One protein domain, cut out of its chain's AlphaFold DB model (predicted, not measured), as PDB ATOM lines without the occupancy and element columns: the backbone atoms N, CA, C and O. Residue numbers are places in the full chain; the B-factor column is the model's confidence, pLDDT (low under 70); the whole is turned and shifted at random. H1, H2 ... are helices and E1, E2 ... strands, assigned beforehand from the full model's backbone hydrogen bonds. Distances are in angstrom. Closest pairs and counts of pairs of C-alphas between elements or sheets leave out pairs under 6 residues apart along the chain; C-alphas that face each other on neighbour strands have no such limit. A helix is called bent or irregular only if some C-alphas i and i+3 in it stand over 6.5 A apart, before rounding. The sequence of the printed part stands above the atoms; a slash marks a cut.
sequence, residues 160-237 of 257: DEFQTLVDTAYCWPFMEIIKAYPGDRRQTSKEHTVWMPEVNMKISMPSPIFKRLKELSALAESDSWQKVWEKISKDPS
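Overview. This is residues 160 to 237 of the 257 residues of an uncharacterized protein of Corynebacterium aurimucosum (UniProt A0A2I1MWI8). A small three-stranded sheet, E1 to E3, makes one end of an elongated domain, with H1b, the second arm of a bent helix, packed across one face and the other face bare. Away from the sheet extend the first arm, H1a, and helix H2, which stands up from that same face; H3 makes the far end. The printed part has 78 residues, with three named helices and three named strands in the order H1 E1 E2 E3 H2 H3; the sheet order is E1 - E2 - E3, all antiparallel, and the class is mixed. It is only just loose, close to compact, with a radius of gyration of the C-alphas of 14.0 A, and spans 41 by 24 by 18 A.

Arrangement. H1, residues 160 to 180, was assigned as one helix by its hydrogen bonds but is bent: C-alphas 170 and 173 are 7.2 A apart. Its arms, H1a, residues 160 to 170, and H1b, residues 173 to 180, stand at a steep tilt of 56 degrees. E1, residues 185 to 187, E2, residues 191 to 196, and E3, residues 201 to 206, form a meander, each strand the antiparallel neighbour of the one before. In the hairpin of E1 and E2, N 186 and O 193 are within hydrogen-bond range at 2.9 A; in that of E2 and E3, N 194 and O 203 are, at 2.9 A. H1b is on the sheet at a height of 8.5 A and runs across the strands, at 79 degrees to E3 on the local plane; its closest C-alpha pair with E2 is Ile 178 and Val 194, 5.9 A. H2, residues 207 to 220, is on the same face, over E2, and stands up from the sheet, giving two layers, helices on one face of a sheet. H2 and H1b only just touch, with 3 pairs of C-alphas within 8 A, the closest Met 175 and Phe 210 at 6.3 A, about perpendicular at 88 degrees; H2 touches H1b with residues 210 to 214 alone. H3, residues 225 to 233, forms a helical hairpin with H2: they only just touch, with 3 pairs of C-alphas within 8 A, the closest Leu 219 and Trp 225 at 6.6 A, through residues 216 to 219 of H2 alone. They run opposite ways at a steep tilt of 37 degrees, only just past shallow. In H1a, H1b, H2 and H3 every O i to N i+4 pair is within hydrogen-bond range.

Along the chain. H1a begins at C-alpha 160 (-6.881, 14.392, -47.039) and is 15.2 A long; H1b is 10.4 A. E1 measures 6.6 A, E2 16.3 A and E3 16.8 A. H2 is 19.8 A long, and H3, 12.6 A, ends at C-alpha 233 (-7.504, 16.488, -56.960).

Size, cuts and confidence. The C-alphas farthest apart, those of Glu 198 and Lys 234, are 43.6 A apart. The printed part has no cut, and its links between named elements are tight. Mean pLDDT of the printed part is 77.4; residues 217 to 237 are under 70.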
ATOM      1  N   ASP A 160      -7.051  13.013 -46.560       80.75
ATOM      2  CA  ASP A 160      -6.881  14.392 -47.039       80.75
ATOM      3  C   ASP A 160      -8.227  15.096 -47.280       80.75
ATOM      4  O   ASP A 160      -8.406  16.261 -46.908       80.75
ATOM      5  N   GLU A 161      -9.209  14.392 -47.858       81.12
ATOM      6  CA  GLU A 161     -10.578  14.907 -48.014       81.12
ATOM      7  C   GLU A 161     -11.205  15.223 -46.664       81.12
ATOM      8  O   GLU A 161     -11.756  16.305 -46.456       81.12
ATOM      9  N   PHE A 162     -11.132  14.266 -45.739       86.19
ATOM     10  CA  PHE A 162     -11.743  14.412 -44.429       86.19
ATOM     11  C   PHE A 162     -11.086  15.537 -43.622       86.19
ATOM     12  O   PHE A 162     -11.793  16.362 -43.038       86.19
ATOM     13  N   GLN A 163      -9.756  15.626 -43.648       85.88
ATOM     14  CA  GLN A 163      -9.015  16.733 -43.051       85.88
ATOM     15  C   GLN A 163      -9.455  18.075 -43.646       85.88
ATOM     16  O   GLN A 163      -9.817  18.985 -42.901       85.88
ATOM     17  N   THR A 164      -9.510  18.179 -44.975       81.81
ATOM     18  CA  THR A 164      -9.935  19.404 -45.669       81.81
ATOM     19  C   THR A 164     -11.334  19.841 -45.238       81.81
ATOM     20  O   THR A 164     -11.570  21.028 -44.999       81.81
ATOM     21  N   LEU A 165     -12.269  18.897 -45.099       86.06
ATOM     22  CA  LEU A 165     -13.626  19.174 -44.628       86.06
ATOM     23  C   LEU A 165     -13.635  19.717 -43.193       86.06
ATOM     24  O   LEU A 165     -14.332  20.697 -42.917       86.06
ATOM     25  N   VAL A 166     -12.865  19.109 -42.289       89.62
ATOM     26  CA  VAL A 166     -12.787  19.533 -40.883       89.62
ATOM     27  C   VAL A 166     -12.105  20.897 -40.749       89.62
ATOM     28  O   VAL A 166     -12.636  21.768 -40.060       89.62
ATOM     29  N   ASP A 167     -10.990  21.128 -41.441       87.31
ATOM     30  CA  ASP A 167     -10.279  22.414 -41.428       87.31
ATOM     31  C   ASP A 167     -11.141  23.540 -42.019       87.31
ATOM     32  O   ASP A 167     -11.192  24.652 -41.482       87.31
ATOM     33  N   THR A 168     -11.891  23.235 -43.085       86.31
ATOM     34  CA  THR A 168     -12.868  24.160 -43.676       86.31
ATOM     35  C   THR A 168     -13.965  24.495 -42.670       86.31
ATOM     36  O   THR A 168     -14.247  25.670 -42.442       86.31
ATOM     37  N   ALA A 169     -14.552  23.482 -42.023       89.50
ATOM     38  CA  ALA A 169     -15.587  23.658 -41.005       89.50
ATOM     39  C   ALA A 169     -15.105  24.490 -39.813       89.50
ATOM     40  O   ALA A 169     -15.856  25.316 -39.296       89.50
ATOM     41  N   TYR A 170     -13.851  24.303 -39.404       91.25
ATOM     42  CA  TYR A 170     -13.242  25.040 -38.307       91.25
ATOM     43  C   TYR A 170     -13.018  26.514 -38.661       91.25
ATOM     44  O   TYR A 170     -13.326  27.401 -37.864       91.25
ATOM     45  N   CYS A 171     -12.511  26.797 -39.863       91.06
ATOM     46  CA  CYS A 171     -12.175  28.160 -40.267       91.06
ATOM     47  C   CYS A 171     -13.387  28.984 -40.736       91.06
ATOM     48  O   CYS A 171     -13.340  30.218 -40.707       91.06
ATOM     49  N   TRP A 172     -14.466  28.330 -41.175       87.25
ATOM     50  CA  TRP A 172     -15.624  28.987 -41.788       87.25
ATOM     51  C   TRP A 172     -16.226  30.127 -40.951       87.25
ATOM     52  O   TRP A 172     -16.444  31.201 -41.516       87.25
ATOM     53  N   PRO A 173     -16.476  29.980 -39.631       87.00
ATOM     54  CA  PRO A 173     -17.087  31.053 -38.846       87.00
ATOM     55  C   PRO A 173     -16.249  32.336 -38.843       87.00
ATOM     56  O   PRO A 173     -16.797  33.430 -38.935       87.00
ATOM     57  N   PHE A 174     -14.918  32.218 -38.808       88.94
ATOM     58  CA  PHE A 174     -14.018  33.372 -38.847       88.94
ATOM     59  C   PHE A 174     -14.061  34.082 -40.200       88.94
ATOM     60  O   PHE A 174     -14.076  35.312 -40.251       88.94
ATOM     61  N   MET A 175     -14.127  33.322 -41.297       89.75
ATOM     62  CA  MET A 175     -14.302  33.895 -42.633       89.75
ATOM     63  C   MET A 175     -15.633  34.655 -42.732       89.75
ATOM     64  O   MET A 175     -15.656  35.772 -43.249       89.75
ATOM     65  N   GLU A 176     -16.727  34.083 -42.224       85.56
ATOM     66  CA  GLU A 176     -18.042  34.733 -42.242       85.56
ATOM     67  C   GLU A 176     -18.059  36.022 -41.418       85.56
ATOM     68  O   GLU A 176     -18.583  37.029 -41.892       85.56
ATOM     69  N   ILE A 177     -17.407  36.044 -40.250       85.44
ATOM     70  CA  ILE A 177     -17.239  37.275 -39.466       85.44
ATOM     71  C   ILE A 177     -16.479  38.333 -40.278       85.44
ATOM     72  O   ILE A 177     -16.948  39.463 -40.394       85.44
ATOM     73  N   ILE A 178     -15.353  37.970 -40.902       87.88
ATOM     74  CA  ILE A 178     -14.571  38.895 -41.738       87.88
ATOM     75  C   ILE A 178     -15.404  39.430 -42.920       87.88
ATOM     76  O   ILE A 178     -15.298  40.607 -43.273       87.88
ATOM     77  N   LYS A 179     -16.241  38.589 -43.546       85.94
ATOM     78  CA  LYS A 179     -17.121  38.986 -44.661       85.94
ATOM     79  C   LYS A 179     -18.243  39.920 -44.212       85.94
ATOM     80  O   LYS A 179     -18.539  40.884 -44.922       85.94
ATOM     81  N   ALA A 180     -18.872  39.623 -43.078       82.31
ATOM     82  CA  ALA A 180     -20.084  40.291 -42.620       82.31
ATOM     83  C   ALA A 180     -19.814  41.577 -41.826       82.31
ATOM     84  O   ALA A 180     -20.618  42.501 -41.902       82.31
ATOM     85  N   TYR A 181     -18.696  41.676 -41.098       81.44
ATOM     86  CA  TYR A 181     -18.461  42.774 -40.154       81.44
ATOM     87  C   TYR A 181     -18.327  44.144 -40.847       81.44
ATOM     88  O   TYR A 181     -17.369  44.341 -41.589       81.44
ATOM     89  N   PRO A 182     -19.238  45.110 -40.660       75.44
ATOM     90  CA  PRO A 182     -19.294  46.325 -41.484       75.44
ATOM     91  C   PRO A 182     -18.236  47.392 -41.145       75.44
ATOM     92  O   PRO A 182     -18.104  48.343 -41.908       75.44
ATOM     93  N   GLY A 183     -17.521  47.255 -40.021       77.56
ATOM     94  CA  GLY A 183     -16.551  48.242 -39.532       77.56
ATOM     95  C   GLY A 183     -15.167  48.142 -40.179       77.56
ATOM     96  O   GLY A 183     -15.032  47.758 -41.340       77.56
ATOM     97  N   ASP A 184     -14.122  48.478 -39.418       81.75
ATOM     98  CA  ASP A 184     -12.751  48.577 -39.926       81.75
ATOM     99  C   ASP A 184     -12.216  47.240 -40.456       81.75
ATOM    100  O   ASP A 184     -11.962  46.280 -39.713       81.75
ATOM    101  N   ARG A 185     -11.990  47.200 -41.774       84.75
ATOM    102  CA  ARG A 185     -11.403  46.066 -42.489       84.75
ATOM    103  C   ARG A 185     -10.051  46.450 -43.059       84.75
ATOM    104  O   ARG A 185      -9.910  47.459 -43.746       84.75
ATOM    105  N   ARG A 186      -9.067  45.576 -42.867       87.88
ATOM    106  CA  ARG A 186      -7.781  45.656 -43.559       87.88
ATOM    107  C   ARG A 186      -7.571  44.397 -44.377       87.88
ATOM    108  O   ARG A 186      -7.574  43.291 -43.845       87.88
ATOM    109  N   GLN A 187      -7.321  44.578 -45.666       87.94
ATOM    110  CA  GLN A 187      -6.943  43.501 -46.565       87.94
ATOM    111  C   GLN A 187      -5.546  43.765 -47.113       87.94
ATOM    112  O   GLN A 187      -5.233  44.860 -47.573       87.94
ATOM    113  N   THR A 188      -4.696  42.746 -47.061       88.62
ATOM    114  CA  THR A 188      -3.360  42.759 -47.657       88.62
ATOM    115  C   THR A 188      -3.171  41.527 -48.540       88.62
ATOM    116  O   THR A 188      -3.995  40.607 -48.558       88.62
ATOM    117  N   SER A 189      -2.046  41.453 -49.255       84.75
ATOM    118  CA  SER A 189      -1.667  40.233 -49.977       84.75
ATOM    119  C   SER A 189      -1.515  39.015 -49.053       84.75
ATOM    120  O   SER A 189      -1.701  37.890 -49.512       84.75
ATOM    121  N   LYS A 190      -1.238  39.227 -47.758       89.44
ATOM    122  CA  LYS A 190      -0.965  38.167 -46.775       89.44
ATOM    123  C   LYS A 190      -2.168  37.784 -45.921       89.44
ATOM    124  O   LYS A 190      -2.295  36.614 -45.579       89.44
ATOM    125  N   GLU A 191      -3.044  38.727 -45.586       93.94
ATOM    126  CA  GLU A 191      -4.146  38.495 -44.643       93.94
ATOM    127  C   GLU A 191      -5.380  39.372 -44.887       93.94
ATOM    128  O   GLU A 191      -5.290  40.456 -45.470       93.94
ATOM    129  N   HIS A 192      -6.520  38.897 -44.381       93.06
ATOM    130  CA  HIS A 192      -7.756  39.655 -44.195       93.06
ATOM    131  C   HIS A 192      -8.010  39.803 -42.699       93.06
ATOM    132  O   HIS A 192      -8.015  38.808 -41.973       93.06
ATOM    133  N   THR A 193      -8.226  41.034 -42.252       93.75
ATOM    134  CA  THR A 193      -8.309  41.380 -40.835       93.75
ATOM    135  C   THR A 193      -9.513  42.277 -40.577       93.75
ATOM    136  O   THR A 193      -9.748  43.226 -41.328       93.75
ATOM    137  N   VAL A 194     -10.226  42.007 -39.483       91.25
ATOM    138  CA  VAL A 194     -11.263  42.882 -38.923       91.25
ATOM    139  C   VAL A 194     -10.948  43.219 -37.472       91.25
ATOM    140  O   VAL A 194     -10.454  42.371 -36.719       91.25
ATOM    141  N   TRP A 195     -11.216  44.465 -37.090       90.81
ATOM    142  CA  TRP A 195     -11.153  44.927 -35.707       90.81
ATOM    143  C   TRP A 195     -12.564  45.209 -35.201       90.81
ATOM    144  O   TRP A 195     -13.284  45.983 -35.817       90.81
ATOM    145  N   MET A 196     -12.944  44.567 -34.097       84.94
ATOM    146  CA  MET A 196     -14.263  44.680 -33.476       84.94
ATOM    147  C   MET A 196     -14.111  45.340 -32.096       84.94
ATOM    148  O   MET A 196     -13.939  44.623 -31.099       84.94
ATOM    149  N   PRO A 197     -14.102  46.685 -32.010       81.81
ATOM    150  CA  PRO A 197     -13.869  47.402 -30.758       81.81
ATOM    151  C   PRO A 197     -14.933  47.104 -29.698       81.81
ATOM    152  O   PRO A 197     -14.615  47.096 -28.512       81.81
ATOM    153  N   GLU A 198     -16.164  46.784 -30.105       81.00
ATOM    154  CA  GLU A 198     -17.294  46.517 -29.205       81.00
ATOM    155  C   GLU A 198     -17.055  45.296 -28.307       81.00
ATOM    156  O   GLU A 198     -17.617  45.192 -27.219       81.00
ATOM    157  N   VAL A 199     -16.212  44.369 -28.767       81.25
ATOM    158  CA  VAL A 199     -15.824  43.147 -28.047       81.25
ATOM    159  C   VAL A 199     -14.311  43.050 -27.845       81.25
ATOM    160  O   VAL A 199     -13.814  41.995 -27.456       81.25
ATOM    161  N   ASN A 200     -13.577  44.138 -28.107       84.38
ATOM    162  CA  ASN A 200     -12.118  44.215 -27.999       84.38
ATOM    163  C   ASN A 200     -11.401  43.037 -28.698       84.38
ATOM    164  O   ASN A 200     -10.484  42.430 -28.142       84.38
ATOM    165  N   MET A 201     -11.853  42.668 -29.903       87.12
ATOM    166  CA  MET A 201     -11.387  41.468 -30.604       87.12
ATOM    167  C   MET A 201     -10.860  41.790 -32.001       87.12
ATOM    168  O   MET A 201     -11.519  42.450 -32.804       87.12
ATOM    169  N   LYS A 202      -9.677  41.255 -32.317       91.56
ATOM    170  CA  LYS A 202      -9.096  41.274 -33.661       91.56
ATOM    171  C   LYS A 202      -9.153  39.873 -34.254       91.56
ATOM    172  O   LYS A 202      -8.627  38.937 -33.656       91.56
ATOM    173  N   ILE A 203      -9.743  39.739 -35.437       90.06
ATOM    174  CA  ILE A 203      -9.757  38.478 -36.186       90.06
ATOM    175  C   ILE A 203      -8.960  38.677 -37.466       90.06
ATOM    176  O   ILE A 203      -9.232  39.598 -38.235       90.06
ATOM    177  N   SER A 204      -7.996  37.788 -37.697       93.00
ATOM    178  CA  SER A 204      -7.148  37.779 -38.887       93.00
ATOM    179  C   SER A 204      -7.128  36.387 -39.503       93.00
ATOM    180  O   SER A 204      -7.023  35.387 -38.797       93.00
ATOM    181  N   MET A 205      -7.202  36.325 -40.829       92.12
ATOM    182  CA  MET A 205      -7.112  35.087 -41.594       92.12
ATOM    183  C   MET A 205      -6.107  35.244 -42.739       92.12
ATOM    184  O   MET A 205      -6.197  36.223 -43.487       92.12
ATOM    185  N   PRO A 206      -5.179  34.287 -42.936       92.88
ATOM    186  CA  PRO A 206      -4.283  34.298 -44.086       92.88
ATOM    187  C   PRO A 206      -5.053  34.363 -45.409       92.88
ATOM    188  O   PRO A 206      -6.009  33.617 -45.627       92.88
ATOM    189  N   SER A 207      -4.618  35.231 -46.319       88.31
ATOM    190  CA  SER A 207      -5.270  35.469 -47.610       88.31
ATOM    191  C   SER A 207      -5.444  34.208 -48.466       88.31
ATOM    192  O   SER A 207      -6.511  34.090 -49.072       88.31
ATOM    193  N   PRO A 208      -4.488  33.254 -48.520       86.00
ATOM    194  CA  PRO A 208      -4.704  31.987 -49.220       86.00
ATOM    195  C   PRO A 208      -5.887  31.191 -48.651       86.00
ATOM    196  O   PRO A 208      -6.758  30.770 -49.409       86.00
ATOM    197  N   ILE A 209      -5.976  31.076 -47.320       85.31
ATOM    198  CA  ILE A 209      -7.066  30.369 -46.631       85.31
ATOM    199  C   ILE A 209      -8.395  31.092 -46.864       85.31
ATOM    200  O   ILE A 209      -9.373  30.466 -47.259       85.31
ATOM    201  N   PHE A 210      -8.431  32.419 -46.701       87.69
ATOM    202  CA  PHE A 210      -9.652  33.207 -46.884       87.69
ATOM    203  C   PHE A 210     -10.224  33.080 -48.301       87.69
ATOM    204  O   PHE A 210     -11.414  32.817 -48.471       87.69
ATOM    205  N   LYS A 211      -9.379  33.237 -49.331       86.06
ATOM    206  CA  LYS A 211      -9.798  33.084 -50.733       86.06
ATOM    207  C   LYS A 211     -10.341  31.684 -50.987       86.06
ATOM    208  O   LYS A 211     -11.396  31.544 -51.603       86.06
ATOM    209  N   ARG A 212      -9.658  30.667 -50.458       78.50
ATOM    210  CA  ARG A 212     -10.052  29.273 -50.622       78.50
ATOM    211  C   ARG A 212     -11.401  28.973 -49.981       78.50
ATOM    212  O   ARG A 212     -12.282  28.439 -50.645       78.50
ATOM    213  N   LEU A 213     -11.591  29.358 -48.722       82.81
ATOM    214  CA  LEU A 213     -12.860  29.167 -48.020       82.81
ATOM    215  C   LEU A 213     -14.000  29.910 -48.713       82.81
ATOM    216  O   LEU A 213     -15.097  29.371 -48.803       82.81
ATOM    217  N   LYS A 214     -13.736  31.101 -49.264       82.38
ATOM    218  CA  LYS A 214     -14.733  31.870 -50.018       82.38
ATOM    219  C   LYS A 214     -15.183  31.141 -51.290       82.38
ATOM    220  O   LYS A 214     -16.374  31.147 -51.602       82.38
ATOM    221  N   GLU A 215     -14.259  30.504 -52.011       78.38
ATOM    222  CA  GLU A 215     -14.588  29.647 -53.161       78.38
ATOM    223  C   GLU A 215     -15.433  28.445 -52.729       78.38
ATOM    224  O   GLU A 215     -16.496  28.203 -53.296       78.38
ATOM    225  N   LEU A 216     -14.989  27.729 -51.691       70.75
ATOM    226  CA  LEU A 216     -15.705  26.580 -51.135       70.75
ATOM    227  C   LEU A 216     -17.109  26.966 -50.655       70.75
ATOM    228  O   LEU A 216     -18.060  26.219 -50.878       70.75
ATOM    229  N   SER A 217     -17.262  28.149 -50.055       68.38
ATOM    230  CA  SER A 217     -18.550  28.602 -49.544       68.38
ATOM    231  C   SER A 217     -19.559  28.900 -50.635       68.38
ATOM    232  O   SER A 217     -20.702  28.462 -50.537       68.38
ATOM    233  N   ALA A 218     -19.121  29.558 -51.710       67.31
ATOM    234  CA  ALA A 218     -19.981  29.826 -52.858       67.31
ATOM    235  C   ALA A 218     -20.451  28.525 -53.535       67.31
ATOM    236  O   ALA A 218     -21.564  28.450 -54.042       67.31
ATOM    237  N   LEU A 219     -19.618  27.481 -53.511       60.78
ATOM    238  CA  LEU A 219     -19.928  26.174 -54.098       60.78
ATOM    239  C   LEU A 219     -20.841  25.322 -53.203       60.78
ATOM    240  O   LEU A 219     -21.636  24.530 -53.711       60.78
ATOM    241  N   ALA A 220     -20.759  25.503 -51.881       58.31
ATOM    242  CA  ALA A 220     -21.688  24.911 -50.921       58.31
ATOM    243  C   ALA A 220     -23.098  25.493 -51.050       58.31
ATOM    244  O   ALA A 220     -24.076  24.769 -50.904       58.31
ATOM    245  N   GLU A 221     -23.187  26.790 -51.347       60.00
ATOM    246  CA  GLU A 221     -24.440  27.477 -51.670       60.00
ATOM    247  C   GLU A 221     -24.989  27.070 -53.051       60.00
ATOM    248  O   GLU A 221     -26.172  27.262 -53.315       60.00
ATOM    249  N   SER A 222     -24.155  26.468 -53.913       54.72
ATOM    250  CA  SER A 222     -24.507  26.041 -55.274       54.72
ATOM    251  C   SER A 222     -24.731  24.520 -55.435       54.72
ATOM    252  O   SER A 222     -24.736  24.036 -56.569       54.72
ATOM    253  N   ASP A 223     -24.827  23.755 -54.339       51.97
ATOM    254  CA  ASP A 223     -25.048  22.293 -54.294       51.97
ATOM    255  C   ASP A 223     -24.022  21.400 -55.056       51.97
ATOM    256  O   ASP A 223     -24.329  20.258 -55.393       51.97
ATOM    257  N   SER A 224     -22.781  21.846 -55.331       54.47
ATOM    258  CA  SER A 224     -21.876  21.131 -56.273       54.47
ATOM    259  C   SER A 224     -20.518  20.649 -55.729       54.47
ATOM    260  O   SER A 224     -19.504  20.686 -56.427       54.47
ATOM    261  N   TRP A 225     -20.482  20.111 -54.508       50.19
ATOM    262  CA  TRP A 225     -19.254  19.630 -53.841       50.19
ATOM    263  C   TRP A 225     -18.380  18.648 -54.643       50.19
ATOM    264  O   TRP A 225     -17.159  18.677 -54.522       50.19
ATOM    265  N   GLN A 226     -18.965  17.830 -55.518       50.22
ATOM    266  CA  GLN A 226     -18.210  16.912 -56.386       50.22
ATOM    267  C   GLN A 226     -17.333  17.655 -57.411       50.22
ATOM    268  O   GLN A 226     -16.179  17.288 -57.614       50.22
ATOM    269  N   LYS A 227     -17.825  18.766 -57.979       56.78
ATOM    270  CA  LYS A 227     -17.052  19.615 -58.909       56.78
ATOM    271  C   LYS A 227     -15.897  20.326 -58.206       56.78
ATOM    272  O   LYS A 227     -14.864  20.606 -58.814       56.78
ATOM    273  N   VAL A 228     -16.076  20.626 -56.920       53.19
ATOM    274  CA  VAL A 228     -15.038  21.214 -56.069       53.19
ATOM    275  C   VAL A 228     -13.890  20.233 -55.881       53.19
ATOM    276  O   VAL A 228     -12.736  20.607 -56.079       53.19
ATOM    277  N   TRP A 229     -14.212  18.984 -55.543       51.56
ATOM    278  CA  TRP A 229     -13.216  17.941 -55.322       51.56
ATOM    279  C   TRP A 229     -12.439  17.603 -56.598       51.56
ATOM    280  O   TRP A 229     -11.214  17.616 -56.582       51.56
ATOM    281  N   GLU A 230     -13.112  17.457 -57.744       56.56
ATOM    282  CA  GLU A 230     -12.440  17.233 -59.034       56.56
ATOM    283  C   GLU A 230     -11.440  18.338 -59.406       56.56
ATOM    284  O   GLU A 230     -10.437  18.071 -60.069       56.56
ATOM    285  N   LYS A 231     -11.701  19.585 -58.996       55.78
ATOM    286  CA  LYS A 231     -10.776  20.708 -59.199       55.78
ATOM    287  C   LYS A 231      -9.588  20.650 -58.232       55.78
ATOM    288  O   LYS A 231      -8.498  21.062 -58.605       55.78
ATOM    289  N   ILE A 232      -9.801  20.140 -57.017       51.94
ATOM    290  CA  ILE A 232      -8.771  19.966 -55.979       51.94
ATOM    291  C   ILE A 232      -7.808  18.847 -56.342       51.94
ATOM    292  O   ILE A 232      -6.602  19.056 -56.343       51.94
ATOM    293  N   SER A 233      -8.328  17.670 -56.689       49.19
ATOM    294  CA  SER A 233      -7.504  16.488 -56.960       49.19
ATOM    295  C   SER A 233      -6.584  16.663 -58.173       49.19
ATOM    296  O   SER A 233      -5.599  15.943 -58.304       49.19
ATOM    297  N   LYS A 234      -6.893  17.619 -59.061       50.84
ATOM    298  CA  LYS A 234      -6.083  17.964 -60.240       50.84
ATOM    299  C   LYS A 234      -4.903  18.892 -59.930       50.84
ATOM    300  O   LYS A 234      -4.014  18.998 -60.769       50.84
ATOM    301  N   ASP A 235      -4.875  19.535 -58.762       47.72
ATOM    302  CA  ASP A 235      -3.746  20.352 -58.302       47.72
ATOM    303  C   ASP A 235      -3.534  20.193 -56.778       47.72
ATOM    304  O   ASP A 235      -4.026  20.996 -55.977       47.72
ATOM    305  N   PRO A 236      -2.783  19.157 -56.355       39.59
ATOM    306  CA  PRO A 236      -2.512  18.871 -54.944       39.59
ATOM    307  C   PRO A 236      -1.728  19.980 -54.220       39.59
ATOM    308  O   PRO A 236      -1.752  20.054 -52.991       39.59
ATOM    309  N   SER A 237      -1.046  20.870 -54.956       41.56
ATOM    310  CA  SER A 237      -0.266  21.976 -54.379       41.56
ATOM    311  C   SER A 237      -1.142  23.042 -53.710       41.56
ATOM    312  O   SER A 237      -0.667  23.794 -52.860       41.56
TER     313      SER A 237